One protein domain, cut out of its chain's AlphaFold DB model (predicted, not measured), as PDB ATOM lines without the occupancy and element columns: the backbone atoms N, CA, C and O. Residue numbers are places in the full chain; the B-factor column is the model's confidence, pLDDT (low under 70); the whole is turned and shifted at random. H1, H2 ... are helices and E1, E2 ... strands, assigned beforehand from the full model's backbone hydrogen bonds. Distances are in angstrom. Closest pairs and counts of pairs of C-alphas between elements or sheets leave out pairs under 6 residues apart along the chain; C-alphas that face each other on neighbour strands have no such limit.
ATOM      1  N   LEU A  64     -33.670 -18.023  29.351       86.75
ATOM      2  CA  LEU A  64     -33.360 -17.330  30.604       86.75
ATOM      3  C   LEU A  64     -34.078 -17.955  31.814       86.75
ATOM      4  O   LEU A  64     -33.566 -17.911  32.930       86.75
ATOM      5  N   GLY A  65     -35.263 -18.540  31.602       85.56
ATOM      6  CA  GLY A  65     -36.001 -19.251  32.648       85.56
ATOM      7  C   GLY A  65     -35.307 -20.562  33.005       85.56
ATOM      8  O   GLY A  65     -35.126 -20.859  34.182       85.56
ATOM      9  N   LEU A  66     -34.823 -21.280  31.988       87.38
ATOM     10  CA  LEU A  66     -34.019 -22.486  32.143       87.38
ATOM     11  C   LEU A  66     -32.687 -22.200  32.847       87.38
ATOM     12  O   LEU A  66     -32.320 -22.931  33.758       87.38
ATOM     13  N   LEU A  67     -31.991 -21.116  32.488       88.06
ATOM     14  CA  LEU A  67     -30.737 -20.735  33.143       88.06
ATOM     15  C   LEU A  67     -30.950 -20.379  34.624       88.06
ATOM     16  O   LEU A  67     -30.186 -20.807  35.485       88.06
ATOM     17  N   ARG A  68     -32.022 -19.640  34.939       88.38
ATOM     18  CA  ARG A  68     -32.417 -19.348  36.328       88.38
ATOM     19  C   ARG A  68     -32.763 -20.615  37.102       88.38
ATOM     20  O   ARG A  68     -32.347 -20.753  38.248       88.38
ATOM     21  N   PHE A  69     -33.493 -21.536  36.478       88.44
ATOM     22  CA  PHE A  69     -33.787 -22.842  37.059       88.44
ATOM     23  C   PHE A  69     -32.508 -23.649  37.312       88.44
ATOM     24  O   PHE A  69     -32.363 -24.200  38.393       88.44
ATOM     25  N   ALA A  70     -31.553 -23.659  36.378       88.62
ATOM     26  CA  ALA A  70     -30.267 -24.332  36.557       88.62
ATOM     27  C   ALA A  70     -29.461 -23.736  37.726       88.62
ATOM     28  O   ALA A  70     -28.920 -24.477  38.542       88.62
ATOM     29  N   GLY A  71     -29.434 -22.407  37.865       90.06
ATOM     30  CA  GLY A  71     -28.812 -21.748  39.019       90.06
ATOM     31  C   GLY A  71     -29.481 -22.126  40.345       90.06
ATOM     32  O   GLY A  71     -28.799 -22.496  41.299       90.06
ATOM     33  N   TYR A  72     -30.817 -22.100  40.386       87.94
ATOM     34  CA  TYR A  72     -31.591 -22.552  41.546       87.94
ATOM     35  C   TYR A  72     -31.319 -24.024  41.879       87.94
ATOM     36  O   TYR A  72     -31.100 -24.359  43.037       87.94
ATOM     37  N   PHE A  73     -31.283 -24.891  40.869       87.25
ATOM     38  CA  PHE A  73     -31.023 -26.321  41.000       87.25
ATOM     39  C   PHE A  73     -29.662 -26.600  41.640       87.25
ATOM     40  O   PHE A  73     -29.575 -27.408  42.563       87.25
ATOM     41  N   LEU A  74     -28.602 -25.926  41.181       89.94
ATOM     42  CA  LEU A  74     -27.255 -26.089  41.735       89.94
ATOM     43  C   LEU A  74     -27.196 -25.630  43.193       89.94
ATOM     44  O   LEU A  74     -26.636 -26.321  44.041       89.94
ATOM     45  N   TYR A  75     -27.820 -24.491  43.490       89.38
ATOM     46  CA  TYR A  75     -27.914 -23.961  44.846       89.38
ATOM     47  C   TYR A  75     -28.687 -24.898  45.786       89.38
ATOM     48  O   TYR A  75     -28.186 -25.243  46.856       89.38
ATOM     49  N   ALA A  76     -29.871 -25.356  45.368       85.31
ATOM     50  CA  ALA A  76     -30.699 -26.286  46.132       85.31
ATOM     51  C   ALA A  76     -29.974 -27.619  46.363       85.31
ATOM     52  O   ALA A  76     -29.950 -28.106  47.487       85.31
ATOM     53  N   SER A  77     -29.298 -28.148  45.338       85.44
ATOM     54  CA  SER A  77     -28.521 -29.391  45.430       85.44
ATOM     55  C   SER A  77     -27.362 -29.276  46.423       85.44
ATOM     56  O   SER A  77     -27.121 -30.196  47.203       85.44
ATOM     57  N   LEU A  78     -26.657 -28.138  46.434       88.25
ATOM     58  CA  LEU A  78     -25.576 -27.891  47.386       88.25
ATOM     59  C   LEU A  78     -26.106 -27.808  48.822       88.25
ATOM     60  O   LEU A  78     -25.540 -28.424  49.724       88.25
ATOM     61  N   ILE A  79     -27.206 -27.082  49.037       86.25
ATOM     62  CA  ILE A  79     -27.830 -26.960  50.362       86.25
ATOM     63  C   ILE A  79     -28.357 -28.300  50.846       86.25
ATOM     64  O   ILE A  79     -28.091 -28.663  51.988       86.25
ATOM     65  N   ALA A  80     -29.056 -29.046  49.992       81.19
ATOM     66  CA  ALA A  80     -29.553 -30.371  50.328       81.19
ATOM     67  C   ALA A  80     -28.401 -31.321  50.675       81.19
ATOM     68  O   ALA A  80     -28.474 -32.022  51.680       81.19
ATOM     69  N   GLY A  81     -27.297 -31.287  49.922       83.50
ATOM     70  CA  GLY A  81     -26.095 -32.062  50.239       83.50
ATOM     71  C   GLY A  81     -25.492 -31.705  51.601       83.50
ATOM     72  O   GLY A  81     -25.157 -32.597  52.380       83.50
ATOM     73  N   ILE A  82     -25.399 -30.411  51.926       85.12
ATOM     74  CA  ILE A  82     -24.910 -29.939  53.232       85.12
ATOM     75  C   ILE A  82     -25.869 -30.342  54.359       85.12
ATOM     76  O   ILE A  82     -25.412 -30.766  55.419       85.12
ATOM     77  N   ASP A  83     -27.180 -30.217  54.154       81.88
ATOM     78  CA  ASP A  83     -28.198 -30.590  55.141       81.88
ATOM     79  C   ASP A  83     -28.147 -32.092  55.439       81.88
ATOM     80  O   ASP A  83     -28.081 -32.492  56.601       81.88
ATOM     81  N   ILE A  84     -28.054 -32.927  54.401       80.38
ATOM     82  CA  ILE A  84     -27.882 -34.376  54.546       80.38
ATOM     83  C   ILE A  84     -26.587 -34.685  55.307       80.38
ATOM     84  O   ILE A  84     -26.627 -35.456  56.262       80.38
ATOM     85  N   ALA A  85     -25.459 -34.060  54.946       84.94
ATOM     86  CA  ALA A  85     -24.181 -34.266  55.632       84.94
ATOM     87  C   ALA A  85     -24.234 -33.863  57.116       84.94
ATOM     88  O   ALA A  85     -23.681 -34.550  57.972       84.94
ATOM     89  N   ARG A  86     -24.924 -32.766  57.448       82.31
ATOM     90  CA  ARG A  86     -25.133 -32.355  58.844       82.31
ATOM     91  C   ARG A  86     -25.992 -33.363  59.600       82.31
ATOM     92  O   ARG A  86     -25.626 -33.741  60.708       82.31
ATOM     93  N   ARG A  87     -27.098 -33.825  59.009       76.94
ATOM     94  CA  ARG A  87     -28.018 -34.792  59.635       76.94
ATOM     95  C   ARG A  87     -27.381 -36.167  59.848       76.94
ATOM     96  O   ARG A  87     -27.705 -36.816  60.834       76.94
ATOM     97  N   THR A  88     -26.490 -36.612  58.959       81.44
ATOM     98  CA  THR A  88     -25.779 -37.895  59.118       81.44
ATOM     99  C   THR A  88     -24.656 -37.832  60.150       81.44
ATOM    100  O   THR A  88     -24.369 -38.840  60.790       81.44
ATOM    101  N   LEU A  89     -24.034 -36.664  60.334       81.25
ATOM    102  CA  LEU A  89     -23.025 -36.436  61.373       81.25
ATOM    103  C   LEU A  89     -23.643 -36.140  62.750       81.25
ATOM    104  O   LEU A  89     -22.977 -36.321  63.771       81.25
ATOM    105  N   ASP A  90     -24.905 -35.703  62.800       76.50
ATOM    106  CA  ASP A  90     -25.635 -35.519  64.050       76.50
ATOM    107  C   ASP A  90     -26.084 -36.871  64.626       76.50
ATOM    108  O   ASP A  90     -26.902 -37.603  64.067       76.50
ATOM    109  N   ARG A  91     -25.571 -37.182  65.817       65.25
ATOM    110  CA  ARG A  91     -25.833 -38.424  66.552       65.25
ATOM    111  C   ARG A  91     -27.310 -38.621  66.915       65.25
ATOM    112  O   ARG A  91     -27.693 -39.733  67.272       65.25
ATOM    113  N   ARG A  92     -28.130 -37.564  66.871       68.69
ATOM    114  CA  ARG A  92     -29.551 -37.612  67.248       68.69
ATOM    115  C   ARG A  92     -30.490 -38.047  66.124       68.69
ATOM    116  O   ARG A  92     -31.643 -38.311  66.443       68.69
ATOM    117  N   LEU A  93     -30.031 -38.108  64.863       61.22
ATOM    118  CA  LEU A  93     -30.837 -38.419  63.665       61.22
ATOM    119  C   LEU A  93     -32.313 -37.968  63.783       61.22
ATOM    120  O   LEU A  93     -33.214 -38.812  63.802       61.22
ATOM    121  N   PRO A  94     -32.599 -36.657  63.892       64.06
ATOM    122  CA  PRO A  94     -33.971 -36.168  63.972       64.06
ATOM    123  C   PRO A  94     -34.642 -36.309  62.599       64.06
ATOM    124  O   PRO A  94     -34.671 -35.384  61.790       64.06
ATOM    125  N   VAL A  95     -35.142 -37.509  62.312       63.16
ATOM    126  CA  VAL A  95     -35.868 -37.828  61.087       63.16
ATOM    127  C   VAL A  95     -37.356 -37.830  61.404       63.16
ATOM    128  O   VAL A  95     -37.885 -38.787  61.964       63.16
ATOM    129  N   CYS A  96     -38.044 -36.750  61.046       64.94
ATOM    130  CA  CYS A  96     -39.496 -36.672  61.146       64.94
ATOM    131  C   CYS A  96     -40.099 -37.011  59.786       64.94
ATOM    132  O   CYS A  96     -40.159 -36.173  58.896       64.94
ATOM    133  N   SER A  97     -40.535 -38.256  59.616       68.69
ATOM    134  CA  SER A  97     -41.232 -38.680  58.407       68.69
ATOM    135  C   SER A  97     -42.681 -38.181  58.434       68.69
ATOM    136  O   SER A  97     -43.458 -38.572  59.305       68.69
ATOM    137  N   CYS A  98     -43.060 -37.318  57.491       74.88
ATOM    138  CA  CYS A  98     -44.443 -36.891  57.305       74.88
ATOM    139  C   CYS A  98     -44.872 -37.001  55.839       74.88
ATOM    140  O   CYS A  98     -44.071 -36.862  54.916       74.88
ATOM    141  N   MET A  99     -46.165 -37.226  55.611       76.94
ATOM    142  CA  MET A  99     -46.767 -37.093  54.284       76.94
ATOM    143  C   MET A  99     -47.513 -35.766  54.202       76.94
ATOM    144  O   MET A  99     -48.319 -35.462  55.078       76.94
ATOM    145  N   THR A 100     -47.258 -35.000  53.146       79.69
ATOM    146  CA  THR A 100     -47.993 -33.775  52.824       79.69
ATOM    147  C   THR A 100     -48.604 -33.896  51.432       79.69
ATOM    148  O   THR A 100     -48.011 -34.496  50.532       79.69
ATOM    149  N   ASP A 101     -49.814 -33.377  51.262       82.50
ATOM    150  CA  ASP A 101     -50.474 -33.315  49.962       82.50
ATOM    151  C   ASP A 101     -50.183 -31.946  49.327       82.50
ATOM    152  O   ASP A 101     -50.301 -30.907  49.976       82.50
ATOM    153  N   PHE A 102     -49.791 -31.949  48.053       83.00
ATOM    154  CA  PHE A 102     -49.475 -30.759  47.270       83.00
ATOM    155  C   PHE A 102     -50.234 -30.782  45.947       83.00
ATOM    156  O   PHE A 102     -50.134 -31.720  45.151       83.00
ATOM    157  N   THR A 103     -51.007 -29.737  45.693       82.88
ATOM    158  CA  THR A 103     -51.763 -29.569  44.453       82.88
ATOM    159  C   THR A 103     -50.941 -28.761  43.461       82.88
ATOM    160  O   THR A 103     -50.484 -27.680  43.794       82.88
ATOM    161  N   THR A 104     -50.769 -29.258  42.237       81.81
ATOM    162  CA  THR A 104     -50.077 -28.549  41.149       81.81
ATOM    163  C   THR A 104     -50.930 -28.579  39.888       81.81
ATOM    164  O   THR A 104     -51.637 -29.557  39.640       81.81
ATOM    165  N   GLN A 105     -50.853 -27.521  39.080       82.25
ATOM    166  CA  GLN A 105     -51.474 -27.491  37.748       82.25
ATOM    167  C   GLN A 105     -50.485 -27.863  36.635       82.25
ATOM    168  O   GLN A 105     -50.844 -27.866  35.455       82.25
ATOM    169  N   LEU A 106     -49.230 -28.170  36.985       82.44
ATOM    170  CA  LEU A 106     -48.252 -28.651  36.021       82.44
ATOM    171  C   LEU A 106     -48.720 -29.983  35.431       82.44
ATOM    172  O   LEU A 106     -49.142 -30.895  36.140       82.44
ATOM    173  N   THR A 107     -48.589 -30.120  34.116       82.12
ATOM    174  CA  THR A 107     -48.902 -31.354  33.387       82.12
ATOM    175  C   THR A 107     -47.766 -31.705  32.429       82.12
ATOM    176  O   THR A 107     -46.941 -30.860  32.089       82.12
ATOM    177  N   GLY A 108     -47.678 -32.978  32.031       84.62
ATOM    178  CA  GLY A 108     -46.685 -33.464  31.070       84.62
ATOM    179  C   GLY A 108     -45.231 -33.219  31.490       84.62
ATOM    180  O   GLY A 108     -44.810 -33.635  32.566       84.62
ATOM    181  N   LEU A 109     -44.448 -32.584  30.614       83.69
ATOM    182  CA  LEU A 109     -43.001 -32.424  30.784       83.69
ATOM    183  C   LEU A 109     -42.610 -31.477  31.947       83.69
ATOM    184  O   LEU A 109     -41.719 -31.848  32.706       83.69
ATOM    185  N   PRO A 110     -43.278 -30.327  32.169       85.88
ATOM    186  CA  PRO A 110     -43.108 -29.528  33.388       85.88
ATOM    187  C   PRO A 110     -43.353 -30.310  34.687       85.88
ATOM    188  O   PRO A 110     -42.556 -30.213  35.616       85.88
ATOM    189  N   LEU A 111     -44.420 -31.118  34.743       85.94
ATOM    190  CA  LEU A 111     -44.713 -31.964  35.907       85.94
ATOM    191  C   LEU A 111     -43.634 -33.027  36.105       85.94
ATOM    192  O   LEU A 111     -43.195 -33.276  37.223       85.94
ATOM    193  N   TRP A 112     -43.185 -33.645  35.013       86.00
ATOM    194  CA  TRP A 112     -42.093 -34.606  35.057       86.00
ATOM    195  C   TRP A 112     -40.806 -33.970  35.587       86.00
ATOM    196  O   TRP A 112     -40.208 -34.522  36.509       86.00
ATOM    197  N   LEU A 113     -40.439 -32.780  35.090       86.94
ATOM    198  CA  LEU A 113     -39.282 -32.027  35.581       86.94
ATOM    199  C   LEU A 113     -39.422 -31.703  37.073       86.94
ATOM    200  O   LEU A 113     -38.461 -31.862  37.820       86.94
ATOM    201  N   PHE A 114     -40.616 -31.300  37.516       87.81
ATOM    202  CA  PHE A 114     -40.905 -31.056  38.928       87.81
ATOM    203  C   PHE A 114     -40.638 -32.308  39.760       87.81
ATOM    204  O   PHE A 114     -39.844 -32.250  40.689       87.81
ATOM    205  N   MET A 115     -41.196 -33.460  39.382       84.88
ATOM    206  CA  MET A 115     -41.018 -34.709  40.134       84.88
ATOM    207  C   MET A 115     -39.551 -35.143  40.242       84.88
ATOM    208  O   MET A 115     -39.128 -35.561  41.318       84.88
ATOM    209  N   ILE A 116     -38.767 -35.038  39.163       83.94
ATOM    210  CA  ILE A 116     -37.356 -35.463  39.190       83.94
ATOM    211  C   ILE A 116     -36.443 -34.484  39.932       83.94
ATOM    212  O   ILE A 116     -35.391 -34.892  40.406       83.94
ATOM    213  N   THR A 117     -36.822 -33.208  40.025       83.81
ATOM    214  CA  THR A 117     -36.019 -32.179  40.709       83.81
ATOM    215  C   THR A 117     -36.444 -31.957  42.144       83.81
ATOM    216  O   THR A 117     -35.653 -31.464  42.944       83.81
ATOM    217  N   MET A 118     -37.653 -32.383  42.500       80.31
ATOM    218  CA  MET A 118     -38.128 -32.331  43.868       80.31
ATOM    219  C   MET A 118     -37.241 -33.152  44.798       80.31
ATOM    220  O   MET A 118     -36.991 -32.694  45.892       80.31
ATOM    221  N   SER A 119     -36.681 -34.285  44.357       74.00
ATOM    222  CA  SER A 119     -35.745 -35.109  45.148       74.00
ATOM    223  C   SER A 119     -34.486 -34.371  45.630       74.00
ATOM    224  O   SER A 119     -33.779 -34.870  46.501       74.00
ATOM    225  N   LEU A 120     -34.202 -33.195  45.065       73.44
ATOM    226  CA  LEU A 120     -33.081 -32.334  45.435       73.44
ATOM    227  C   LEU A 120     -33.476 -31.255  46.441       73.44
ATOM    228  O   LEU A 120     -32.614 -30.501  46.888       73.44
ATOM    229  N   LEU A 121     -34.760 -31.146  46.784       72.81
ATOM    230  CA  LEU A 121     -35.195 -30.328  47.902       72.81
ATOM    231  C   LEU A 121     -34.766 -31.013  49.209       72.81
ATOM    232  O   LEU A 121     -34.922 -32.234  49.356       72.81
ATOM    233  N   PRO A 122     -34.217 -30.250  50.166       63.09
ATOM    234  CA  PRO A 122     -33.814 -30.792  51.452       63.09
ATOM    235  C   PRO A 122     -35.013 -31.448  52.144       63.09
ATOM    236  O   PRO A 122     -36.043 -30.828  52.394       63.09
ATOM    237  N   GLY A 123     -34.877 -32.737  52.449       62.66
ATOM    238  CA  GLY A 123     -35.882 -33.468  53.207       62.66
ATOM    239  C   GLY A 123     -37.071 -33.999  52.405       62.66
ATOM    240  O   GLY A 123     -38.062 -34.349  53.027       62.66
ATOM    241  N   THR A 124     -37.017 -34.128  51.078       63.69
ATOM    242  CA  THR A 124     -38.075 -34.819  50.306       63.69
ATOM    243  C   THR A 124     -37.579 -36.136  49.717       63.69
ATOM    244  O   THR A 124     -36.501 -36.185  49.132       63.69
ATOM    245  N   LEU A 125     -38.357 -37.211  49.868       62.56
ATOM    246  CA  LEU A 125     -37.890 -38.578  49.596       62.56
ATOM    247  C   LEU A 125     -38.672 -39.268  48.474       62.56
ATOM    248  O   LEU A 125     -38.116 -40.067  47.729       62.56
ATOM    249  N   SER A 126     -39.965 -38.972  48.326       62.66
ATOM    250  CA  SER A 126     -40.765 -39.554  47.246       62.66
ATOM    251  C   SER A 126     -41.999 -38.726  46.911       62.66
ATOM    252  O   SER A 126     -42.566 -38.037  47.759       62.66
ATOM    253  N   VAL A 127     -42.415 -38.827  45.650       74.44
ATOM    254  CA  VAL A 127     -43.641 -38.238  45.118       74.44
ATOM    255  C   VAL A 127     -44.498 -39.354  44.552       74.44
ATOM    256  O   VAL A 127     -44.026 -40.172  43.762       74.44
ATOM    257  N   ARG A 128     -45.777 -39.367  44.920       75.50
ATOM    258  CA  ARG A 128     -46.783 -40.229  44.309       75.50
ATOM    259  C   ARG A 128     -47.881 -39.378  43.699       75.50
ATOM    260  O   ARG A 128     -48.565 -38.637  44.400       75.50
ATOM    261  N   THR A 129     -48.097 -39.530  42.400       74.00
ATOM    262  CA  THR A 129     -49.223 -38.893  41.716       74.00
ATOM    263  C   THR A 129     -50.533 -39.535  42.163       74.00
ATOM    264  O   THR A 129     -50.673 -40.759  42.172       74.00
ATOM    265  N   THR A 130     -51.498 -38.709  42.555       72.44
ATOM    266  CA  THR A 130     -52.856 -39.106  42.943       72.44
ATOM    267  C   THR A 130     -53.872 -38.443  42.009       72.44
ATOM    268  O   THR A 130     -53.534 -37.524  41.266       72.44
ATOM    269  N   GLN A 131     -55.142 -38.855  42.072       64.12
ATOM    270  CA  GLN A 131     -56.219 -38.213  41.306       64.12
ATOM    271  C   GLN A 131     -56.481 -36.747  41.702       64.12
ATOM    272  O   GLN A 131     -57.095 -36.021  40.928       64.12
ATOM    273  N   LYS A 132     -56.044 -36.308  42.892       62.72
ATOM    274  CA  LYS A 132     -56.305 -34.963  43.439       62.72
ATOM    275  C   LYS A 132     -55.059 -34.070  43.513       62.72
ATOM    276  O   LYS A 132     -55.163 -32.946  43.986       62.72
ATOM    277  N   GLY A 133     -53.891 -34.557  43.090       76.25
ATOM    278  CA  GLY A 133     -52.613 -33.855  43.245       76.25
ATOM    279  C   GLY A 133     -51.448 -34.800  43.535       76.25
ATOM    280  O   GLY A 133     -51.558 -36.014  43.345       76.25
ATOM    281  N   LEU A 134     -50.333 -34.254  44.007       81.56
ATOM    282  CA  LEU A 134     -49.124 -34.987  44.368       81.56
ATOM    283  C   LEU A 134     -49.105 -35.259  45.872       81.56
ATOM    284  O   LEU A 134     -49.232 -34.346  46.680       81.56
ATOM    285  N   LYS A 135     -48.902 -36.519  46.250       81.44
ATOM    286  CA  LYS A 135     -48.597 -36.892  47.628       81.44
ATOM    287  C   LYS A 135     -47.092 -36.941  47.801       81.44
ATOM    288  O   LYS A 135     -46.412 -37.677  47.086       81.44
ATOM    289  N   ILE A 136     -46.591 -36.169  48.747       82.00
ATOM    290  CA  ILE A 136     -45.172 -35.935  48.957       82.00
ATOM    291  C   ILE A 136     -44.767 -36.517  50.307       82.00
ATOM    292  O   ILE A 136     -45.397 -36.244  51.328       82.00
ATOM    293  N   HIS A 137     -43.704 -37.317  50.315       78.75
ATOM    294  CA  HIS A 137     -43.097 -37.825  51.538       78.75
ATOM    295  C   HIS A 137     -41.889 -36.973  51.929       78.75
ATOM    296  O   HIS A 137     -40.907 -36.920  51.179       78.75
ATOM    297  N   CYS A 138     -41.958 -36.345  53.101       74.38
ATOM    298  CA  CYS A 138     -40.920 -35.477  53.643       74.38
ATOM    299  C   CYS A 138     -40.295 -36.054  54.918       74.38
ATOM    300  O   CYS A 138     -40.921 -36.817  55.646       74.38
ATOM    301  N   LEU A 139     -39.062 -35.636  55.189       72.25
ATOM    302  CA  LEU A 139     -38.258 -35.874  56.389       72.25
ATOM    303  C   LEU A 139     -38.254 -34.643  57.325       72.25
ATOM    304  O   LEU A 139     -37.478 -34.595  58.282       72.25
ATOM    305  N   ASP A 140     -39.053 -33.623  57.007       70.31
ATOM    306  CA  ASP A 140     -39.180 -32.366  57.746       70.31
ATOM    307  C   ASP A 140     -40.647 -31.908  57.756       70.31
ATOM    308  O   ASP A 140     -41.466 -32.395  56.980       70.31
ATOM    309  N   THR A 141     -40.973 -30.969  58.639       70.75
ATOM    310  CA  THR A 141     -42.335 -30.449  58.852       70.75
ATOM    311  C   THR A 141     -42.979 -29.855  57.584       70.75
ATOM    312  O   THR A 141     -42.298 -29.159  56.822       70.75
ATOM    313  N   PRO A 142     -44.299 -30.048  57.368       69.56
ATOM    314  CA  PRO A 142     -45.009 -29.523  56.193       69.56
ATOM    315  C   PRO A 142     -44.845 -28.011  55.977       69.56
ATOM    316  O   PRO A 142     -44.714 -27.571  54.833       69.56
ATOM    317  N   ASP A 143     -44.778 -27.237  57.064       72.38
ATOM    318  CA  ASP A 143     -44.666 -25.770  57.041       72.38
ATOM    319  C   ASP A 143     -43.378 -25.270  56.373       72.38
ATOM    320  O   ASP A 143     -43.354 -24.195  55.776       72.38
ATOM    321  N   LYS A 144     -42.296 -26.058  56.436       75.75
ATOM    322  CA  LYS A 144     -41.025 -25.713  55.786       75.75
ATOM    323  C   LYS A 144     -40.980 -26.130  54.323       75.75
ATOM    324  O   LYS A 144     -40.367 -25.438  53.516       75.75
ATOM    325  N   ILE A 145     -41.629 -27.239  53.976       78.38
ATOM    326  CA  ILE A 145     -41.522 -27.833  52.639       78.38
ATOM    327  C   ILE A 145     -42.468 -27.162  51.637       78.38
ATOM    328  O   ILE A 145     -42.072 -26.921  50.498       78.38
ATOM    329  N   GLN A 146     -43.690 -26.792  52.039       83.00
ATOM    330  CA  GLN A 146     -44.635 -26.093  51.152       83.00
ATOM    331  C   GLN A 146     -44.041 -24.881  50.404       83.00
ATOM    332  O   GLN A 146     -44.151 -24.837  49.173       83.00
ATOM    333  N   PRO A 147     -43.382 -23.908  51.067       84.81
ATOM    334  CA  PRO A 147     -42.819 -22.752  50.368       84.81
ATOM    335  C   PRO A 147     -41.666 -23.122  49.425       84.81
ATOM    336  O   PRO A 147     -41.381 -22.389  48.475       84.81
ATOM    337  N   GLU A 148     -40.974 -24.238  49.651       83.88
ATOM    338  CA  GLU A 148     -39.945 -24.735  48.734       83.88
ATOM    339  C   GLU A 148     -40.544 -25.386  47.487       83.88
ATOM    340  O   GLU A 148     -40.084 -25.112  46.377       83.88
ATOM    341  N   LEU A 149     -41.623 -26.155  47.647       85.69
ATOM    342  CA  LEU A 149     -42.373 -26.741  46.534       85.69
ATOM    343  C   LEU A 149     -42.969 -25.660  45.627       85.69
ATOM    344  O   LEU A 149     -42.807 -25.723  44.408       85.69
ATOM    345  N   LEU A 150     -43.565 -24.619  46.217       87.44
ATOM    346  CA  LEU A 150     -44.075 -23.457  45.481       87.44
ATOM    347  C   LEU A 150     -42.954 -22.720  44.735       87.44
ATOM    348  O   LEU A 150     -43.121 -22.295  43.589       87.44
ATOM    349  N   ARG A 151     -41.779 -22.558  45.356       87.75
ATOM    350  CA  ARG A 151     -40.615 -21.950  44.691       87.75
ATOM    351  C   ARG A 151     -40.120 -22.797  43.524       87.75
ATOM    352  O   ARG A 151     -39.808 -22.225  42.476       87.75
ATOM    353  N   LEU A 152     -40.063 -24.118  43.678       86.88
ATOM    354  CA  LEU A 152     -39.667 -25.038  42.614       86.88
ATOM    355  C   LEU A 152     -40.649 -24.976  41.436       86.88
ATOM    356  O   LEU A 152     -40.230 -24.775  40.295       86.88
ATOM    357  N   GLU A 153     -41.950 -25.071  41.714       88.38
ATOM    358  CA  GLU A 153     -43.004 -24.982  40.703       88.38
ATOM    359  C   GLU A 153     -42.920 -23.667  39.916       88.38
ATOM    360  O   GLU A 153     -42.966 -23.678  38.687       88.38
ATOM    361  N   ASN A 154     -42.687 -22.543  40.599       87.69
ATOM    362  CA  ASN A 154     -42.533 -21.234  39.964       87.69
ATOM    363  C   ASN A 154     -41.309 -21.143  39.041       87.69
ATOM    364  O   ASN A 154     -41.388 -20.534  37.970       87.69
ATOM    365  N   HIS A 155     -40.170 -21.731  39.419       87.06
ATOM    366  CA  HIS A 155     -39.002 -21.757  38.534       87.06
ATOM    367  C   HIS A 155     -39.268 -22.596  37.281       87.06
ATOM    368  O   HIS A 155     -38.884 -22.192  36.182       87.06
ATOM    369  N   ILE A 156     -39.970 -23.719  37.429       86.56
ATOM    370  CA  ILE A 156     -40.334 -24.600  36.317       86.56
ATOM    371  C   ILE A 156     -41.366 -23.933  35.407       86.56
ATOM    372  O   ILE A 156     -41.182 -23.913  34.190       86.56
ATOM    373  N   ALA A 157     -42.399 -23.303  35.967       87.19
ATOM    374  CA  ALA A 157     -43.387 -22.548  35.201       87.19
ATOM    375  C   ALA A 157     -42.712 -21.465  34.343       87.19
ATOM    376  O   ALA A 157     -42.970 -21.374  33.143       87.19
ATOM    377  N   ARG A 158     -41.753 -20.719  34.910       86.56
ATOM    378  CA  ARG A 158     -40.953 -19.727  34.169       86.56
ATOM    379  C   ARG A 158     -40.054 -20.351  33.103       86.56
ATOM    380  O   ARG A 158     -39.893 -19.757  32.039       86.56
ATOM    381  N   ALA A 159     -39.476 -21.526  33.352       87.25
ATOM    382  CA  ALA A 159     -38.670 -22.242  32.359       87.25
ATOM    383  C   ALA A 159     -39.501 -22.691  31.145       87.25
ATOM    384  O   ALA A 159     -38.978 -22.718  30.032       87.25
ATOM    385  N   PHE A 160     -40.794 -22.967  31.337       85.50
ATOM    386  CA  PHE A 160     -41.725 -23.387  30.283       85.50
ATOM    387  C   PHE A 160     -42.692 -22.295  29.804       85.50
ATOM    388  O   PHE A 160     -43.628 -22.591  29.062       85.50
ATOM    389  N   SER A 161     -42.472 -21.034  30.197       84.00
ATOM    390  CA  SER A 161     -43.350 -19.895  29.866       84.00
ATOM    391  C   SER A 161     -44.829 -20.131  30.219       84.00
ATOM    392  O   SER A 161     -45.720 -19.669  29.507       84.00
TER     393      SER A 161
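AT A GLANCE: This is residues 64 to 161 of the 167 residues of the protein "Putative monovalent cation/H+ antiporter subunit E" of Nitrincola nitratireducens (UniProt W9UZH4). Helices H2 and H3 cover one face of a small twisted three-stranded sheet; the long helix H1 runs past them, its start packing on the end of H3, while residues 88 to 93 stick out. The 98 printed residues, mixed in class, run H1 E1 H2 E2 E3 H3; the sheet, E1 E3 E2, is antiparallel. The whole is compact, radius of gyration of the C-alphas 13.8 A, spans 44 by 32 by 18 A.

HOW THE PARTS SIT: Look at Gly 65 and Ala 159, closest C-alphas, 4.0 A apart: H1, residues 64 to 89, touches H3, residues 142 to 159, there. Between E1, residues 98 to 102, and E3, residues 133 to 138, N 100 and O 136 are 2.9 A apart. E2, residues 124 to 130, forms a hairpin with E3; N 128 and O 135 are 2.8 A apart. H2, residues 108 to 118, touches H3; their closest C-alphas, Pro 110 and Ile 156, are 6.4 A apart. Every O i to N i+4 pair is within hydrogen-bond range in H1 and H2, 12 of 14 in H3.

IN THESE COORDINATES: Find C-alpha 64 at (-33.360, -17.330, 30.604); H1 runs 37.7 A. H3 ends at C-alpha 159, (-38.670, -22.242, 32.359).

THE WHOLE: The printed part has no cut; confidence is under 70 at residues 91 to 97, 122 to 126, 131 to 132 and 142.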